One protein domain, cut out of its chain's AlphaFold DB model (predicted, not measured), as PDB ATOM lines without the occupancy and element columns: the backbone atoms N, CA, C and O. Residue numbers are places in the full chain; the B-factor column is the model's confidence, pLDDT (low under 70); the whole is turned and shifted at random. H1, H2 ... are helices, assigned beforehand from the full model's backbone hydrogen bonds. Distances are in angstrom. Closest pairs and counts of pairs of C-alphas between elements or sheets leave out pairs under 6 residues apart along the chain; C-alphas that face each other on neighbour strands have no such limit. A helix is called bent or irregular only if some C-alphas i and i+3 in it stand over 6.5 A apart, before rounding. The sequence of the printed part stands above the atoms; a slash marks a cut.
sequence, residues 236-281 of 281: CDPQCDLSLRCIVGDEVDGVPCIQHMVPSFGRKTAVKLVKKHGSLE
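What this domain is: This is residues 236 to 281 of the 281 residues of the protein "DNA polymerase I" of Arachis hypogaea (UniProt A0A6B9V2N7). Two short helices, H1 and H2, pack on each other at a steep angle and run opposite ways, while a long looping link, residues 249 to 266, joins them. The printed part has 46 residues with two named helices, H1 then H2, and no named strand. Its class is all helix, though named elements hold 22 of the 46 residues, under half. It is compact, with a radius of gyration of the C-alphas of 10.1 A, and spans 24 by 22 by 17 A.

Where its parts are: Find C-alpha 238 at (-2.593, 26.687, -55.887); from there H1, residues 238 to 248, runs 14.9 A. It is only just irregular: C-alphas 239 and 242 are 6.9 A apart. H2, residues 267 to 277, runs 15.2 A and ends at C-alpha 277, at (11.415, 29.033, -50.934).

How they stand to each other: Look at Val 248 and Arg 267, whose C-alphas, 6.0 A apart, are the closest of H1 and H2; the helices touch. Their lines, H1's a rough one, stand at a steep tilt of 54 degrees, opposite ways. In H2 every O i to N i+4 pair is within hydrogen-bond range; in H1, 5 of 7 are.

The domain as a whole: The C-alphas farthest apart, of Val 252 and Lys 276, are 27.6 A apart. The link from H1 to H2 is long, and the printed part has no cut. Mean pLDDT of the printed part is 87.5; no printed residue is under 70.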
ATOM      1  N   CYS A 236       0.587  32.956 -58.168       83.62
ATOM      2  CA  CYS A 236       1.276  31.754 -57.695       83.62
ATOM      3  C   CYS A 236       0.452  30.510 -58.051       83.62
ATOM      4  O   CYS A 236      -0.695  30.629 -58.492       83.62
ATOM      5  N   ASP A 237       1.038  29.326 -57.888       87.19
ATOM      6  CA  ASP A 237       0.312  28.070 -58.058       87.19
ATOM      7  C   ASP A 237      -0.574  27.773 -56.834       87.19
ATOM      8  O   ASP A 237      -0.201  28.139 -55.716       87.19
ATOM      9  N   PRO A 238      -1.729  27.096 -57.003       88.75
ATOM     10  CA  PRO A 238      -2.593  26.687 -55.887       88.75
ATOM     11  C   PRO A 238      -1.889  25.844 -54.821       88.75
ATOM     12  O   PRO A 238      -2.277  25.853 -53.659       88.75
ATOM     13  N   GLN A 239      -0.816  25.157 -55.206       82.81
ATOM     14  CA  GLN A 239       0.068  24.409 -54.315       82.81
ATOM     15  C   GLN A 239       0.667  25.280 -53.199       82.81
ATOM     16  O   GLN A 239       0.829  24.827 -52.072       82.81
ATOM     17  N   CYS A 240       0.914  26.556 -53.495       82.69
ATOM     18  CA  CYS A 240       1.430  27.547 -52.558       82.69
ATOM     19  C   CYS A 240       0.339  28.167 -51.666       82.69
ATOM     20  O   CYS A 240       0.660  28.928 -50.751       82.69
ATOM     21  N   ASP A 241      -0.946  27.904 -51.943       85.75
ATOM     22  CA  ASP A 241      -2.079  28.548 -51.264       85.75
ATOM     23  C   ASP A 241      -2.095  28.223 -49.768       85.75
ATOM     24  O   ASP A 241      -2.345  29.109 -48.952       85.75
ATOM     25  N   LEU A 242      -1.768  26.977 -49.408       86.56
ATOM     26  CA  LEU A 242      -1.714  26.535 -48.016       86.56
ATOM     27  C   LEU A 242      -0.627  27.289 -47.241       86.56
ATOM     28  O   LEU A 242      -0.936  27.948 -46.251       86.56
ATOM     29  N   SER A 243       0.615  27.287 -47.738       88.88
ATOM     30  CA  SER A 243       1.727  28.027 -47.123       88.88
ATOM     31  C   SER A 243       1.412  29.518 -47.010       88.88
ATOM     32  O   SER A 243       1.663  30.139 -45.979       88.88
ATOM     33  N   LEU A 244       0.790  30.099 -48.041       88.38
ATOM     34  CA  LEU A 244       0.372  31.496 -48.018       88.38
ATOM     35  C   LEU A 244      -0.658  31.772 -46.911       88.38
ATOM     36  O   LEU A 244      -0.539  32.788 -46.227       88.38
ATOM     37  N   ARG A 245      -1.645  30.893 -46.710       88.12
ATOM     38  CA  ARG A 245      -2.652  31.031 -45.642       88.12
ATOM     39  C   ARG A 245      -2.085  30.820 -44.254       88.12
ATOM     40  O   ARG A 245      -2.472  31.554 -43.357       88.12
ATOM     41  N   CYS A 246      -1.159  29.884 -44.070       88.56
ATOM     42  CA  CYS A 246      -0.495  29.701 -42.779       88.56
ATOM     43  C   CYS A 246       0.210  30.987 -42.324       88.56
ATOM     44  O   CYS A 246       0.228  31.309 -41.142       88.56
ATOM     45  N   ILE A 247       0.747  31.749 -43.277       89.25
ATOM     46  CA  ILE A 247       1.424  33.017 -43.014       89.25
ATOM     47  C   ILE A 247       0.415  34.164 -42.839       89.25
ATOM     48  O   ILE A 247       0.503  34.938 -41.888       89.25
ATOM     49  N   VAL A 248      -0.530  34.306 -43.773       89.38
ATOM     50  CA  VAL A 248      -1.470  35.444 -43.842       89.38
ATOM     51  C   VAL A 248      -2.688  35.268 -42.924       89.38
ATOM     52  O   VAL A 248      -3.439  36.215 -42.720       89.38
ATOM     53  N   GLY A 249      -2.887  34.085 -42.351       90.06
ATOM     54  CA  GLY A 249      -4.034  33.757 -41.517       90.06
ATOM     55  C   GLY A 249      -5.367  33.743 -42.270       90.06
ATOM     56  O   GLY A 249      -5.451  33.898 -43.494       90.06
ATOM     57  N   ASP A 250      -6.431  33.569 -41.494       90.25
ATOM     58  CA  ASP A 250      -7.811  33.603 -41.952       90.25
ATOM     59  C   ASP A 250      -8.726  34.212 -40.889       90.25
ATOM     60  O   ASP A 250      -9.212  33.533 -39.985       90.25
ATOM     61  N   GLU A 251      -9.003  35.504 -41.029       88.38
ATOM     62  CA  GLU A 251      -9.881  36.236 -40.116       88.38
ATOM     63  C   GLU A 251     -11.301  35.650 -40.054       88.38
ATOM     64  O   GLU A 251     -11.898  35.591 -38.980       88.38
ATOM     65  N   VAL A 252     -11.831  35.148 -41.177       87.19
ATOM     66  CA  VAL A 252     -13.195  34.592 -41.246       87.19
ATOM     67  C   VAL A 252     -13.318  33.329 -40.388       87.19
ATOM     68  O   VAL A 252     -14.373  33.077 -39.794       87.19
ATOM     69  N   ASP A 253     -12.227  32.572 -40.285       89.25
ATOM     70  CA  ASP A 253     -12.107  31.357 -39.477       89.25
ATOM     71  C   ASP A 253     -11.471  31.588 -38.107       89.25
ATOM     72  O   ASP A 253     -11.378  30.650 -37.320       89.25
ATOM     73  N   GLY A 254     -11.082  32.821 -37.774       90.25
ATOM     74  CA  GLY A 254     -10.389  33.121 -36.519       90.25
ATOM     75  C   GLY A 254      -8.964  32.552 -36.455       90.25
ATOM     76  O   GLY A 254      -8.441  32.338 -35.360       90.25
ATOM     77  N   VAL A 255      -8.337  32.294 -37.609       91.00
ATOM     78  CA  VAL A 255      -6.935  31.874 -37.719       91.00
ATOM     79  C   VAL A 255      -6.043  33.120 -37.756       91.00
ATOM     80  O   VAL A 255      -6.187  33.947 -38.661       91.00
ATOM     81  N   PRO A 256      -5.113  33.289 -36.801       89.38
ATOM     82  CA  PRO A 256      -4.299  34.494 -36.713       89.38
ATOM     83  C   PRO A 256      -3.299  34.607 -37.875       89.38
ATOM     84  O   PRO A 256      -2.741  33.622 -38.345       89.38
ATOM     85  N   CYS A 257      -3.045  35.840 -38.313       88.69
ATOM     86  CA  CYS A 257      -2.074  36.183 -39.360       88.69
ATOM     87  C   CYS A 257      -0.742  36.586 -38.746       88.69
ATOM     88  O   CYS A 257      -0.783  37.434 -37.865       88.69
ATOM     89  N   ILE A 258       0.423  36.157 -39.245       87.06
ATOM     90  CA  ILE A 258       1.744  36.567 -38.709       87.06
ATOM     91  C   ILE A 258       1.916  38.089 -38.550       87.06
ATOM     92  O   ILE A 258       2.702  38.548 -37.724       87.06
ATOM     93  N   GLN A 259       1.139  38.881 -39.292       84.19
ATOM     94  CA  GLN A 259       1.083  40.332 -39.180       84.19
ATOM     95  C   GLN A 259       0.743  40.834 -37.763       84.19
ATOM     96  O   GLN A 259       1.148  41.938 -37.410       84.19
ATOM     97  N   HIS A 260       0.065  40.031 -36.929       81.62
ATOM     98  CA  HIS A 260      -0.160  40.361 -35.516       81.62
ATOM     99  C   HIS A 260       1.142  40.398 -34.699       81.62
ATOM    100  O   HIS A 260       1.225  41.142 -33.727       81.62
ATOM    101  N   MET A 261       2.157  39.624 -35.100       83.00
ATOM    102  CA  MET A 261       3.490  39.635 -34.487       83.00
ATOM    103  C   MET A 261       4.443  40.584 -35.218       83.00
ATOM    104  O   MET A 261       5.258  41.254 -34.591       83.00
ATOM    105  N   VAL A 262       4.347  40.645 -36.551       88.06
ATOM    106  CA  VAL A 262       5.242  41.436 -37.406       88.06
ATOM    107  C   VAL A 262       4.410  42.306 -38.361       88.06
ATOM    108  O   VAL A 262       4.123  41.879 -39.478       88.06
ATOM    109  N   PRO A 263       4.038  43.548 -37.988       83.44
ATOM    110  CA  PRO A 263       3.080  44.372 -38.742       83.44
ATOM    111  C   PRO A 263       3.444  44.647 -40.209       83.44
ATOM    112  O   PRO A 263       2.565  44.779 -41.063       83.44
ATOM    113  N   SER A 264       4.740  44.717 -40.524       83.19
ATOM    114  CA  SER A 264       5.250  44.908 -41.892       83.19
ATOM    115  C   SER A 264       5.179  43.638 -42.750       83.19
ATOM    116  O   SER A 264       5.413  43.678 -43.962       83.19
ATOM    117  N   PHE A 265       4.866  42.496 -42.139       86.75
ATOM    118  CA  PHE A 265       4.778  41.205 -42.793       86.75
ATOM    119  C   PHE A 265       3.338  40.941 -43.245       86.75
ATOM    120  O   PHE A 265       2.533  40.346 -42.537       86.75
ATOM    121  N   GLY A 266       3.018  41.391 -44.458       85.50
ATOM    122  CA  GLY A 266       1.717  41.161 -45.089       85.50
ATOM    123  C   GLY A 266       1.768  40.189 -46.271       85.50
ATOM    124  O   GLY A 266       2.806  39.622 -46.621       85.50
ATOM    125  N   ARG A 267       0.638  40.075 -46.979       87.19
ATOM    126  CA  ARG A 267       0.462  39.185 -48.142       87.19
ATOM    127  C   ARG A 267       1.537  39.333 -49.224       87.19
ATOM    128  O   ARG A 267       1.979  38.335 -49.780       87.19
ATOM    129  N   LYS A 268       1.977  40.558 -49.535       88.25
ATOM    130  CA  LYS A 268       3.025  40.789 -50.550       88.25
ATOM    131  C   LYS A 268       4.353  40.137 -50.157       88.25
ATOM    132  O   LYS A 268       5.031  39.580 -51.015       88.25
ATOM    133  N   THR A 269       4.711  40.209 -48.878       90.62
ATOM    134  CA  THR A 269       5.928  39.595 -48.332       90.62
ATOM    135  C   THR A 269       5.793  38.077 -48.318       90.62
ATOM    136  O   THR A 269       6.689  37.391 -48.802       90.62
ATOM    137  N   ALA A 270       4.636  37.563 -47.889       89.88
ATOM    138  CA  ALA A 270       4.336  36.133 -47.897       89.88
ATOM    139  C   ALA A 270       4.464  35.517 -49.303       89.88
ATOM    140  O   ALA A 270       5.193  34.549 -49.487       89.88
ATOM    141  N   VAL A 271       3.857  36.133 -50.327       88.62
ATOM    142  CA  VAL A 271       3.965  35.657 -51.721       88.62
ATOM    143  C   VAL A 271       5.417  35.658 -52.208       88.62
ATOM    144  O   VAL A 271       5.832  34.714 -52.873       88.62
ATOM    145  N   LYS A 272       6.210  36.692 -51.888       90.56
ATOM    146  CA  LYS A 272       7.634  36.733 -52.266       90.56
ATOM    147  C   LYS A 272       8.425  35.583 -51.644       90.56
ATOM    148  O   LYS A 272       9.261  35.001 -52.326       90.56
ATOM    149  N   LEU A 273       8.166  35.266 -50.377       89.88
ATOM    150  CA  LEU A 273       8.863  34.197 -49.667       89.88
ATOM    151  C   LEU A 273       8.463  32.823 -50.187       89.88
ATOM    152  O   LEU A 273       9.346  32.053 -50.539       89.88
ATOM    153  N   VAL A 274       7.167  32.562 -50.353       89.12
ATOM    154  CA  VAL A 274       6.697  31.283 -50.902       89.12
ATOM    155  C   VAL A 274       7.195  31.085 -52.338       89.12
ATOM    156  O   VAL A 274       7.620  29.997 -52.692       89.12
ATOM    157  N   LYS A 275       7.278  32.142 -53.161       87.12
ATOM    158  CA  LYS A 275       7.922  32.047 -54.487       87.12
ATOM    159  C   LYS A 275       9.413  31.732 -54.428       87.12
ATOM    160  O   LYS A 275       9.929  31.090 -55.335       87.12
ATOM    161  N   LYS A 276      10.115  32.251 -53.420       90.38
ATOM    162  CA  LYS A 276      11.562  32.076 -53.267       90.38
ATOM    163  C   LYS A 276      11.916  30.706 -52.684       90.38
ATOM    164  O   LYS A 276      12.926  30.140 -53.082       90.38
ATOM    165  N   HIS A 277      11.118  30.218 -51.739       90.06
ATOM    166  CA  HIS A 277      11.415  29.033 -50.934       90.06
ATOM    167  C   HIS A 277      10.540  27.818 -51.279       90.06
ATOM    168  O   HIS A 277      10.902  26.700 -50.941       90.06
ATOM    169  N   GLY A 278       9.434  28.004 -52.002       84.56
ATOM    170  CA  GLY A 278       8.523  26.943 -52.440       84.56
ATOM    171  C   GLY A 278       7.431  26.615 -51.419       84.56
ATOM    172  O   GLY A 278       6.250  26.672 -51.762       84.56
ATOM    173  N   SER A 279       7.822  26.323 -50.178       86.00
ATOM    174  CA  SER A 279       6.953  25.866 -49.080       86.00
ATOM    175  C   SER A 279       7.066  26.743 -47.826       86.00
ATOM    176  O   SER A 279       7.732  27.781 -47.840       86.00
ATOM    177  N   LEU A 280       6.335  26.370 -46.769       88.06
ATOM    178  CA  LEU A 280       6.420  27.023 -45.458       88.06
ATOM    179  C   LEU A 280       7.611  26.488 -44.648       88.06
ATOM    180  O   LEU A 280       8.257  27.262 -43.945       88.06
ATOM    181  N   GLU A 281       7.841  25.180 -44.742       87.25
ATOM    182  CA  GLU A 281       8.968  24.413 -44.203       87.25
ATOM    183  C   GLU A 281      10.291  24.813 -44.863       87.25
ATOM    184  O   GLU A 281      11.289  24.948 -44.117       87.25
TER     185      GLU A 281